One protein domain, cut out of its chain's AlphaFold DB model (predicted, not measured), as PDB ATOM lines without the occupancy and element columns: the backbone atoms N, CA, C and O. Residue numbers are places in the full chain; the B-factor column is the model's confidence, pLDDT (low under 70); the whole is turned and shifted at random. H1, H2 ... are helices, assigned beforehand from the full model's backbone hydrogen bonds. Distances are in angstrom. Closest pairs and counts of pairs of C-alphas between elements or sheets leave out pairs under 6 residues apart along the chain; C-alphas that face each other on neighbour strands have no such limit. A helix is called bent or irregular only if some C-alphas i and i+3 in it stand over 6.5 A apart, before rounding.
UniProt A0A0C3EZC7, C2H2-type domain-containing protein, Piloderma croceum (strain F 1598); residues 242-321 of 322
ATOM      1  N   LYS A 242      34.914 -17.568  73.394       97.81
ATOM      2  CA  LYS A 242      35.947 -16.843  72.652       97.81
ATOM      3  C   LYS A 242      36.059 -17.335  71.204       97.81
ATOM      4  O   LYS A 242      36.110 -16.525  70.287       97.81
ATOM      5  N   ALA A 243      36.045 -18.650  70.985       94.25
ATOM      6  CA  ALA A 243      36.071 -19.218  69.637       94.25
ATOM      7  C   ALA A 243      34.825 -18.843  68.811       94.25
ATOM      8  O   ALA A 243      34.929 -18.626  67.605       94.25
ATOM      9  N   ALA A 244      33.649 -18.746  69.443       91.94
ATOM     10  CA  ALA A 244      32.427 -18.301  68.780       91.94
ATOM     11  C   ALA A 244      32.494 -16.816  68.375       91.94
ATOM     12  O   ALA A 244      32.135 -16.484  67.248       91.94
ATOM     13  N   GLU A 245      33.009 -15.947  69.250       95.88
ATOM     14  CA  GLU A 245      33.238 -14.526  68.948       95.88
ATOM     15  C   GLU A 245      34.247 -14.347  67.797       95.88
ATOM     16  O   GLU A 245      34.012 -13.566  66.875       95.88
ATOM     17  N   GLU A 246      35.342 -15.115  67.793       95.44
ATOM     18  CA  GLU A 246      36.325 -15.107  66.699       95.44
ATOM     19  C   GLU A 246      35.709 -15.588  65.372       95.44
ATOM     20  O   GLU A 246      35.964 -14.997  64.320       95.44
ATOM     21  N   ALA A 247      34.858 -16.617  65.400       90.06
ATOM     22  CA  ALA A 247      34.155 -17.099  64.212       90.06
ATOM     23  C   ALA A 247      33.169 -16.057  63.654       90.06
ATOM     24  O   ALA A 247      33.124 -15.844  62.441       90.06
ATOM     25  N   GLU A 248      32.424 -15.364  64.521       88.94
ATOM     26  CA  GLU A 248      31.545 -14.257  64.123       88.94
ATOM     27  C   GLU A 248      32.352 -13.095  63.519       88.94
ATOM     28  O   GLU A 248      31.981 -12.526  62.486       88.94
ATOM     29  N   GLN A 249      33.520 -12.784  64.089       92.38
ATOM     30  CA  GLN A 249      34.419 -11.768  63.546       92.38
ATOM     31  C   GLN A 249      34.982 -12.156  62.165       92.38
ATOM     32  O   GLN A 249      35.079 -11.317  61.268       92.38
ATOM     33  N   ILE A 250      35.324 -13.427  61.947       89.44
ATOM     34  CA  ILE A 250      35.760 -13.918  60.631       89.44
ATOM     35  C   ILE A 250      34.623 -13.795  59.615       89.44
ATOM     36  O   ILE A 250      34.837 -13.295  58.510       89.44
ATOM     37  N   GLN A 251      33.407 -14.186  60.000       87.38
ATOM     38  CA  GLN A 251      32.244 -14.128  59.125       87.38
ATOM     39  C   GLN A 251      31.915 -12.681  58.721       87.38
ATOM     40  O   GLN A 251      31.692 -12.391  57.545       87.38
ATOM     41  N   THR A 252      31.947 -11.743  59.673       85.44
ATOM     42  CA  THR A 252      31.734 -10.310  59.395       85.44
ATOM     43  C   THR A 252      32.813  -9.733  58.476       85.44
ATOM     44  O   THR A 252      32.478  -9.023  57.525       85.44
ATOM     45  N   ASN A 253      34.086 -10.091  58.673       90.62
ATOM     46  CA  ASN A 253      35.176  -9.680  57.785       90.62
ATOM     47  C   ASN A 253      35.010 -10.228  56.360       90.62
ATOM     48  O   ASN A 253      35.227  -9.501  55.388       90.62
ATOM     49  N   GLU A 254      34.594 -11.488  56.211       91.75
ATOM     50  CA  GLU A 254      34.329 -12.080  54.900       91.75
ATOM     51  C   GLU A 254      33.196 -11.342  54.175       91.75
ATOM     52  O   GLU A 254      33.338 -10.988  53.002       91.75
ATOM     53  N   TYR A 255      32.111 -11.011  54.879       82.25
ATOM     54  CA  TYR A 255      31.017 -10.223  54.312       82.25
ATOM     55  C   TYR A 255      31.454  -8.827  53.873       82.25
ATOM     56  O   TYR A 255      31.087  -8.388  52.782       82.25
ATOM     57  N   VAL A 256      32.258  -8.135  54.683       85.81
ATOM     58  CA  VAL A 256      32.812  -6.822  54.319       85.81
ATOM     59  C   VAL A 256      33.676  -6.937  53.060       85.81
ATOM     60  O   VAL A 256      33.541  -6.125  52.143       85.81
ATOM     61  N   ASN A 257      34.503  -7.979  52.955       88.81
ATOM     62  CA  ASN A 257      35.328  -8.225  51.772       88.81
ATOM     63  C   ASN A 257      34.485  -8.514  50.521       88.81
ATOM     64  O   ASN A 257      34.758  -7.958  49.455       88.81
ATOM     65  N   GLN A 258      33.429  -9.323  50.643       86.62
ATOM     66  CA  GLN A 258      32.497  -9.592  49.545       86.62
ATOM     67  C   GLN A 258      31.756  -8.318  49.103       86.62
ATOM     68  O   GLN A 258      31.645  -8.055  47.903       86.62
ATOM     69  N   ALA A 259      31.302  -7.492  50.052       81.88
ATOM     70  CA  ALA A 259      30.645  -6.218  49.764       81.88
ATOM     71  C   ALA A 259      31.582  -5.244  49.030       81.88
ATOM     72  O   ALA A 259      31.187  -4.640  48.032       81.88
ATOM     73  N   ASN A 260      32.842  -5.146  49.464       85.12
ATOM     74  CA  ASN A 260      33.859  -4.327  48.802       85.12
ATOM     75  C   ASN A 260      34.167  -4.832  47.384       85.12
ATOM     76  O   ASN A 260      34.238  -4.038  46.446       85.12
ATOM     77  N   ALA A 261      34.296  -6.149  47.195       87.81
ATOM     78  CA  ALA A 261      34.512  -6.738  45.875       87.81
ATOM     79  C   ALA A 261      33.350  -6.437  44.914       87.81
ATOM     80  O   ALA A 261      33.570  -6.129  43.741       87.81
ATOM     81  N   TRP A 262      32.112  -6.491  45.408       85.06
ATOM     82  CA  TRP A 262      30.930  -6.144  44.625       85.06
ATOM     83  C   TRP A 262      30.872  -4.648  44.289       85.06
ATOM     84  O   TRP A 262      30.630  -4.287  43.138       85.06
ATOM     85  N   PHE A 263      31.181  -3.777  45.251       80.31
ATOM     86  CA  PHE A 263      31.259  -2.332  45.027       80.31
ATOM     87  C   PHE A 263      32.299  -1.961  43.961       80.31
ATOM     88  O   PHE A 263      32.011  -1.168  43.066       80.31
ATOM     89  N   ASN A 264      33.471  -2.602  43.983       85.69
ATOM     90  CA  ASN A 264      34.502  -2.405  42.964       85.69
ATOM     91  C   ASN A 264      34.018  -2.806  41.561       85.69
ATOM     92  O   ASN A 264      34.316  -2.116  40.588       85.69
ATOM     93  N   LYS A 265      33.225  -3.881  41.438       85.62
ATOM     94  CA  LYS A 265      32.607  -4.265  40.156       85.62
ATOM     95  C   LYS A 265      31.604  -3.219  39.667       85.62
ATOM     96  O   LYS A 265      31.600  -2.895  38.485       85.62
ATOM     97  N   LEU A 266      30.793  -2.642  40.558       80.25
ATOM     98  CA  LEU A 266      29.866  -1.568  40.179       80.25
ATOM     99  C   LEU A 266      30.586  -0.304  39.701       80.25
ATOM    100  O   LEU A 266      30.127   0.331  38.751       80.25
ATOM    101  N   GLN A 267      31.713   0.048  40.329       82.31
ATOM    102  CA  GLN A 267      32.547   1.163  39.875       82.31
ATOM    103  C   GLN A 267      33.079   0.923  38.456       82.31
ATOM    104  O   GLN A 267      33.035   1.831  37.631       82.31
ATOM    105  N   GLN A 268      33.501  -0.306  38.138       85.88
ATOM    106  CA  GLN A 268      33.961  -0.667  36.790       85.88
ATOM    107  C   GLN A 268      32.861  -0.533  35.724       85.88
ATOM    108  O   GLN A 268      33.160  -0.255  34.567       85.88
ATOM    109  N   CYS A 269      31.587  -0.678  36.100       82.50
ATOM    110  CA  CYS A 269      30.453  -0.523  35.188       82.50
ATOM    111  C   CYS A 269      30.031   0.943  34.940       82.50
ATOM    112  O   CYS A 269      29.019   1.160  34.277       82.50
ATOM    113  N   ASN A 270      30.765   1.949  35.447       78.38
ATOM    114  CA  ASN A 270      30.462   3.382  35.271       78.38
ATOM    115  C   ASN A 270      29.033   3.791  35.692       78.38
ATOM    116  O   ASN A 270      28.455   4.737  35.158       78.38
ATOM    117  N   LEU A 271      28.461   3.126  36.700       72.38
ATOM    118  CA  LEU A 271      27.092   3.372  37.183       72.38
ATOM    119  C   LEU A 271      26.947   4.655  38.034       72.38
ATOM    120  O   LEU A 271      26.103   4.728  38.922       72.38
ATOM    121  N   GLY A 272      27.784   5.672  37.804       76.44
ATOM    122  CA  GLY A 272      27.734   6.947  38.533       76.44
ATOM    123  C   GLY A 272      28.098   6.848  40.021       76.44
ATOM    124  O   GLY A 272      27.765   7.739  40.803       76.44
ATOM    125  N   VAL A 273      28.770   5.771  40.437       75.88
ATOM    126  CA  VAL A 273      29.226   5.593  41.820       75.88
ATOM    127  C   VAL A 273      30.406   6.533  42.081       75.88
ATOM    128  O   VAL A 273      31.473   6.377  41.495       75.88
ATOM    129  N   SER A 274      30.225   7.518  42.963       76.44
ATOM    130  CA  SER A 274      31.310   8.425  43.359       76.44
ATOM    131  C   SER A 274      32.430   7.665  44.080       76.44
ATOM    132  O   SER A 274      32.166   6.905  45.014       76.44
ATOM    133  N   HIS A 275      33.686   7.923  43.698       71.75
ATOM    134  CA  HIS A 275      34.884   7.317  44.297       71.75
ATOM    135  C   HIS A 275      35.081   7.636  45.790       71.75
ATOM    136  O   HIS A 275      35.912   7.007  46.437       71.75
ATOM    137  N   GLN A 276      34.344   8.602  46.348       70.94
ATOM    138  CA  GLN A 276      34.522   9.065  47.731       70.94
ATOM    139  C   GLN A 276      33.493   8.504  48.724       70.94
ATOM    140  O   GLN A 276      33.573   8.797  49.916       70.94
ATOM    141  N   ALA A 277      32.510   7.721  48.274       76.31
ATOM    142  CA  ALA A 277      31.478   7.198  49.164       76.31
ATOM    143  C   ALA A 277      31.911   5.877  49.825       76.31
ATOM    144  O   ALA A 277      32.405   4.977  49.149       76.31
ATOM    145  N   ASN A 278      31.670   5.737  51.137       83.19
ATOM    146  CA  ASN A 278      31.787   4.446  51.819       83.19
ATOM    147  C   ASN A 278      30.832   3.437  51.137       83.19
ATOM    148  O   ASN A 278      29.636   3.738  51.036       83.19
ATOM    149  N   PRO A 279      31.324   2.264  50.692       77.19
ATOM    150  CA  PRO A 279      30.535   1.272  49.963       77.19
ATOM    151  C   PRO A 279      29.216   0.899  50.645       77.19
ATOM    152  O   PRO A 279      28.168   0.880  50.001       77.19
ATOM    153  N   LEU A 280      29.240   0.664  51.960       77.56
ATOM    154  CA  LEU A 280      28.064   0.236  52.720       77.56
ATOM    155  C   LEU A 280      27.030   1.357  52.849       77.56
ATOM    156  O   LEU A 280      25.833   1.127  52.675       77.56
ATOM    157  N   GLU A 281      27.481   2.588  53.089       79.81
ATOM    158  CA  GLU A 281      26.595   3.756  53.159       79.81
ATOM    159  C   GLU A 281      25.998   4.106  51.793       79.81
ATOM    160  O   GLU A 281      24.827   4.487  51.708       79.81
ATOM    161  N   TRP A 282      26.756   3.934  50.708       83.94
ATOM    162  CA  TRP A 282      26.232   4.126  49.357       83.94
ATOM    163  C   TRP A 282      25.151   3.091  49.026       83.94
ATOM    164  O   TRP A 282      24.082   3.469  48.545       83.94
ATOM    165  N   ILE A 283      25.385   1.812  49.351       79.81
ATOM    166  CA  ILE A 283      24.399   0.734  49.179       79.81
ATOM    167  C   ILE A 283      23.145   1.013  50.013       79.81
ATOM    168  O   ILE A 283      22.029   0.891  49.507       79.81
ATOM    169  N   ARG A 284      23.309   1.449  51.268       80.50
ATOM    170  CA  ARG A 284      22.196   1.809  52.157       80.50
ATOM    171  C   ARG A 284      21.356   2.955  51.592       80.50
ATOM    172  O   ARG A 284      20.131   2.857  51.599       80.50
ATOM    173  N   ARG A 285      21.985   4.019  51.080       84.12
ATOM    174  CA  ARG A 285      21.281   5.186  50.510       84.12
ATOM    175  C   ARG A 285      20.611   4.897  49.168       84.12
ATOM    176  O   ARG A 285      19.606   5.524  48.858       84.12
ATOM    177  N   ASN A 286      21.132   3.943  48.400       82.56
ATOM    178  CA  ASN A 286      20.642   3.606  47.059       82.56
ATOM    179  C   ASN A 286      19.944   2.237  47.007       82.56
ATOM    180  O   ASN A 286      19.938   1.584  45.965       82.56
ATOM    181  N   ARG A 287      19.342   1.796  48.120       81.75
ATOM    182  CA  ARG A 287      18.728   0.465  48.265       81.75
ATOM    183  C   ARG A 287      17.777   0.103  47.120       81.75
ATOM    184  O   ARG A 287      17.921  -0.958  46.526       81.75
ATOM    185  N   GLU A 288      16.833   0.982  46.793       81.19
ATOM    186  CA  GLU A 288      15.820   0.727  45.754       81.19
ATOM    187  C   GLU A 288      16.446   0.622  44.350       81.19
ATOM    188  O   GLU A 288      16.061  -0.224  43.540       81.19
ATOM    189  N   TYR A 289      17.484   1.417  44.079       79.56
ATOM    190  CA  TYR A 289      18.237   1.369  42.826       79.56
ATOM    191  C   TYR A 289      19.042   0.068  42.698       79.56
ATOM    192  O   TYR A 289      18.981  -0.606  41.670       79.56
ATOM    193  N   VAL A 290      19.725  -0.339  43.775       79.12
ATOM    194  CA  VAL A 290      20.472  -1.603  43.847       79.12
ATOM    195  C   VAL A 290      19.553  -2.805  43.636       79.12
ATOM    196  O   VAL A 290      19.898  -3.696  42.865       79.12
ATOM    197  N   MET A 291      18.367  -2.824  44.252       75.19
ATOM    198  CA  MET A 291      17.401  -3.914  44.064       75.19
ATOM    199  C   MET A 291      16.906  -4.019  42.623       75.19
ATOM    200  O   MET A 291      16.775  -5.120  42.088       75.19
ATOM    201  N   THR A 292      16.675  -2.876  41.978       80.56
ATOM    202  CA  THR A 292      16.181  -2.826  40.598       80.56
ATOM    203  C   THR A 292      17.249  -3.278  39.594       80.56
ATOM    204  O   THR A 292      16.924  -3.950  38.620       80.56
ATOM    205  N   LEU A 293      18.528  -2.971  39.847       71.94
ATOM    206  CA  LEU A 293      19.655  -3.401  39.007       71.94
ATOM    207  C   LEU A 293      20.132  -4.833  39.284       71.94
ATOM    208  O   LEU A 293      20.648  -5.490  38.383       71.94
ATOM    209  N   ALA A 294      19.978  -5.332  40.512       68.00
ATOM    210  CA  ALA A 294      20.380  -6.693  40.862       68.00
ATOM    211  C   ALA A 294      19.448  -7.749  40.249       68.00
ATOM    212  O   ALA A 294      19.896  -8.842  39.909       68.00
ATOM    213  N   HIS A 295      18.162  -7.429  40.073       67.25
ATOM    214  CA  HIS A 295      17.164  -8.386  39.595       67.25
ATOM    215  C   HIS A 295      17.434  -8.910  38.163       67.25
ATOM    216  O   HIS A 295      17.282 -10.112  37.947       67.25
ATOM    217  N   PRO A 296      17.877  -8.089  37.186       63.53
ATOM    218  CA  PRO A 296      18.273  -8.578  35.862       63.53
ATOM    219  C   PRO A 296      19.666  -9.225  35.839       63.53
ATOM    220  O   PRO A 296      19.872 -10.191  35.114       63.53
ATOM    221  N   LEU A 297      20.620  -8.728  36.638       57.31
ATOM    222  CA  LEU A 297      22.002  -9.236  36.659       57.31
ATOM    223  C   LEU A 297      22.135 -10.622  37.316       57.31
ATOM    224  O   LEU A 297      23.089 -11.342  37.036       57.31
ATOM    225  N   LEU A 298      21.188 -11.004  38.178       59.88
ATOM    226  CA  LEU A 298      21.141 -12.319  38.830       59.88
ATOM    227  C   LEU A 298      20.345 -13.371  38.032       59.88
ATOM    228  O   LEU A 298      20.245 -14.521  38.460       59.88
ATOM    229  N   GLY A 299      19.775 -13.010  36.879       55.28
ATOM    230  CA  GLY A 299      18.946 -13.900  36.071       55.28
ATOM    231  C   GLY A 299      19.680 -14.486  34.867       55.28
ATOM    232  O   GLY A 299      19.612 -13.883  33.805       55.28
ATOM    233  N   HIS A 300      20.314 -15.663  35.024       48.66
ATOM    234  CA  HIS A 300      20.002 -16.866  34.214       48.66
ATOM    235  C   HIS A 300      20.792 -18.147  34.585       48.66
ATOM    236  O   HIS A 300      20.410 -19.223  34.134       48.66
ATOM    237  N   GLU A 301      21.847 -18.102  35.409       41.47
ATOM    238  CA  GLU A 301      22.690 -19.297  35.662       41.47
ATOM    239  C   GLU A 301      22.856 -19.670  37.139       41.47
ATOM    240  O   GLU A 301      23.942 -19.992  37.616       41.47
ATOM    241  N   SER A 302      21.783 -19.645  37.924       41.91
ATOM    242  CA  SER A 302      21.884 -20.081  39.316       41.91
ATOM    243  C   SER A 302      20.675 -20.880  39.764       41.91
ATOM    244  O   SER A 302      19.610 -20.345  40.056       41.91
ATOM    245  N   SER A 303      20.894 -22.193  39.843       40.66
ATOM    246  CA  SER A 303      20.141 -23.116  40.687       40.66
ATOM    247  C   SER A 303      19.848 -22.480  42.054       40.66
ATOM    248  O   SER A 303      20.702 -21.819  42.645       40.66
ATOM    249  N   ILE A 304      18.636 -22.718  42.555       42.75
ATOM    250  CA  ILE A 304      17.966 -22.138  43.737       42.75
ATOM    251  C   ILE A 304      18.796 -22.196  45.051       42.75
ATOM    252  O   ILE A 304      18.422 -21.590  46.053       42.75
ATOM    253  N   GLY A 305      19.966 -22.843  45.054       40.06
ATOM    254  CA  GLY A 305      20.924 -22.860  46.163       40.06
ATOM    255  C   GLY A 305      21.777 -21.593  46.362       40.06
ATOM    256  O   GLY A 305      22.353 -21.451  47.437       40.06
ATOM    257  N   SER A 306      21.860 -20.654  45.404       43.69
ATOM    258  CA  SER A 306      22.723 -19.453  45.519       43.69
ATOM    259  C   SER A 306      21.982 -18.138  45.815       43.69
ATOM    260  O   SER A 306      22.536 -17.061  45.630       43.69
ATOM    261  N   ILE A 307      20.765 -18.180  46.373       48.88
ATOM    262  CA  ILE A 307      20.016 -16.982  46.838       48.88
ATOM    263  C   ILE A 307      20.635 -16.379  48.131       48.88
ATOM    264  O   ILE A 307      20.074 -15.499  48.785       48.88
ATOM    265  N   TYR A 308      21.831 -16.825  48.518       46.06
ATOM    266  CA  TYR A 308      22.563 -16.318  49.675       46.06
ATOM    267  C   TYR A 308      23.001 -14.844  49.577       46.06
ATOM    268  O   TYR A 308      22.864 -14.170  50.588       46.06
ATOM    269  N   PRO A 309      23.423 -14.251  48.440       52.66
ATOM    270  CA  PRO A 309      23.924 -12.874  48.428       52.66
ATOM    271  C   PRO A 309      22.854 -11.851  48.820       52.66
ATOM    272  O   PRO A 309      23.112 -10.955  49.616       52.66
ATOM    273  N   VAL A 310      21.620 -12.016  48.331       50.19
ATOM    274  CA  VAL A 310      20.513 -11.094  48.640       50.19
ATOM    275  C   VAL A 310      20.050 -11.277  50.086       50.19
ATOM    276  O   VAL A 310      19.831 -10.293  50.789       50.19
ATOM    277  N   ARG A 311      19.977 -12.523  50.576       51.03
ATOM    278  CA  ARG A 311      19.676 -12.812  51.989       51.03
ATOM    279  C   ARG A 311      20.772 -12.323  52.939       51.03
ATOM    280  O   ARG A 311      20.433 -11.825  54.005       51.03
ATOM    281  N   CYS A 312      22.045 -12.396  52.552       51.06
ATOM    282  CA  CYS A 312      23.180 -11.864  53.310       51.06
ATOM    283  C   CYS A 312      23.154 -10.333  53.361       51.06
ATOM    284  O   CYS A 312      23.355  -9.764  54.428       51.06
ATOM    285  N   VAL A 313      22.809  -9.661  52.258       53.38
ATOM    286  CA  VAL A 313      22.596  -8.204  52.252       53.38
ATOM    287  C   VAL A 313      21.419  -7.825  53.162       53.38
ATOM    288  O   VAL A 313      21.541  -6.894  53.952       53.38
ATOM    289  N   PHE A 314      20.310  -8.576  53.149       52.44
ATOM    290  CA  PHE A 314      19.191  -8.361  54.083       52.44
ATOM    291  C   PHE A 314      19.546  -8.648  55.553       52.44
ATOM    292  O   PHE A 314      19.127  -7.886  56.423       52.44
ATOM    293  N   HIS A 315      20.326  -9.694  55.845       49.97
ATOM    294  CA  HIS A 315      20.799  -9.987  57.203       49.97
ATOM    295  C   HIS A 315      21.777  -8.921  57.716       49.97
ATOM    296  O   HIS A 315      21.656  -8.517  58.867       49.97
ATOM    297  N   LEU A 316      22.659  -8.382  56.867       48.06
ATOM    298  CA  LEU A 316      23.490  -7.211  57.186       48.06
ATOM    299  C   LEU A 316      22.637  -5.962  57.478       48.06
ATOM    300  O   LEU A 316      22.945  -5.204  58.393       48.06
ATOM    301  N   PHE A 317      21.529  -5.758  56.754       51.28
ATOM    302  CA  PHE A 317      20.612  -4.639  57.009       51.28
ATOM    303  C   PHE A 317      19.833  -4.757  58.330       51.28
ATOM    304  O   PHE A 317      19.547  -3.726  58.937       51.28
ATOM    305  N   GLU A 318      19.483  -5.968  58.771       46.59
ATOM    306  CA  GLU A 318      18.838  -6.205  60.073       46.59
ATOM    307  C   GLU A 318      19.846  -6.204  61.237       46.59
ATOM    308  O   GLU A 318      19.538  -5.664  62.294       46.59
ATOM    309  N   LEU A 319      21.073  -6.709  61.043       45.94
ATOM    310  CA  LEU A 319      22.135  -6.676  62.063       45.94
ATOM    311  C   LEU A 319      22.659  -5.256  62.336       45.94
ATOM    312  O   LEU A 319      22.988  -4.936  63.470       45.94
ATOM    313  N   CYS A 320      22.671  -4.367  61.338       42.75
ATOM    314  CA  CYS A 320      23.047  -2.958  61.521       42.75
ATOM    315  C   CYS A 320      21.900  -2.045  62.020       42.75
ATOM    316  O   CYS A 320      22.005  -0.823  61.873       42.75
ATOM    317  N   LYS A 321      20.789  -2.603  62.529       45.91
ATOM    318  CA  LYS A 321      19.746  -1.868  63.278       45.91
ATOM    319  C   LYS A 321      19.910  -1.960  64.809       45.91
ATOM    320  O   LYS A 321      19.090  -1.375  65.516       45.91
TER     321      LYS A 321
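AT A GLANCE: This is residues 242 to 321 of the 322 residues of the protein "C2H2-type domain-containing protein" of Piloderma croceum (strain F 1598) (UniProt A0A0C3EZC7). One long helix, H1, runs the length of the domain, with three short helices, H2, H3 and H4, in a loose group to one side of it. H2 meets the later part of H1 with its first residue, Pro 279, and runs away from it at about a right angle, while residues 242 to 251 of H1 stick out as a free arm and residues 299 to 305, between H3 and H4, stick out as a loop. The printed part has 80 residues, with four named helices in the order H1, H2, H3, H4 and no named strand: all helix. It is only just compact, close to loose, with a radius of gyration of the C-alphas of 14.0 A and spans of 43 by 36 by 23 A.

HOW THE PARTS SIT: H1, residues 242 to 268, touches H2, residues 279 to 285, with residues 259 to 263 alone; the closest C-alphas, of Phe 263 and Pro 279, are 6.2 A apart. Their lines are about perpendicular, at 77 degrees. H2 and H3, residues 287 to 297, are close but not clearly touching, with the C-alphas of Ile 283 and Val 290 closest at 7.0 A. They run opposite ways at a steep tilt of 69 degrees, only just short of about perpendicular. H4, residues 308 to 319, and H1 are near each other, with 9 pairs of C-alphas within 10 A. H3 is apart from H1 and H4; H2 and H4 are only just apart, closest 8.2 A. Every O i to N i+4 pair is within hydrogen-bond range in H1, H2 and H4, and 5 of 7 are in H3.

IN THESE COORDINATES: H1 begins at C-alpha 242 (35.947, -16.843, 72.652) and is 39.4 A long. H2 measures 10.1 A, H3 15.5 A and H4 15.7 A, the last ending at C-alpha 319 (22.135, -6.676, 62.063). H3 is neither bent nor irregular, but only just: C-alphas 293 and 296 are 6.2 A apart.

THE WHOLE: The two C-alphas farthest apart, of Lys 242 and Asn 270, are 42.9 A apart. The printed part has no cut; the link H2 to H3 is tight, and the other two are short. Mean pLDDT of the printed part is 71.8, and residues 294 to 321 are under 70.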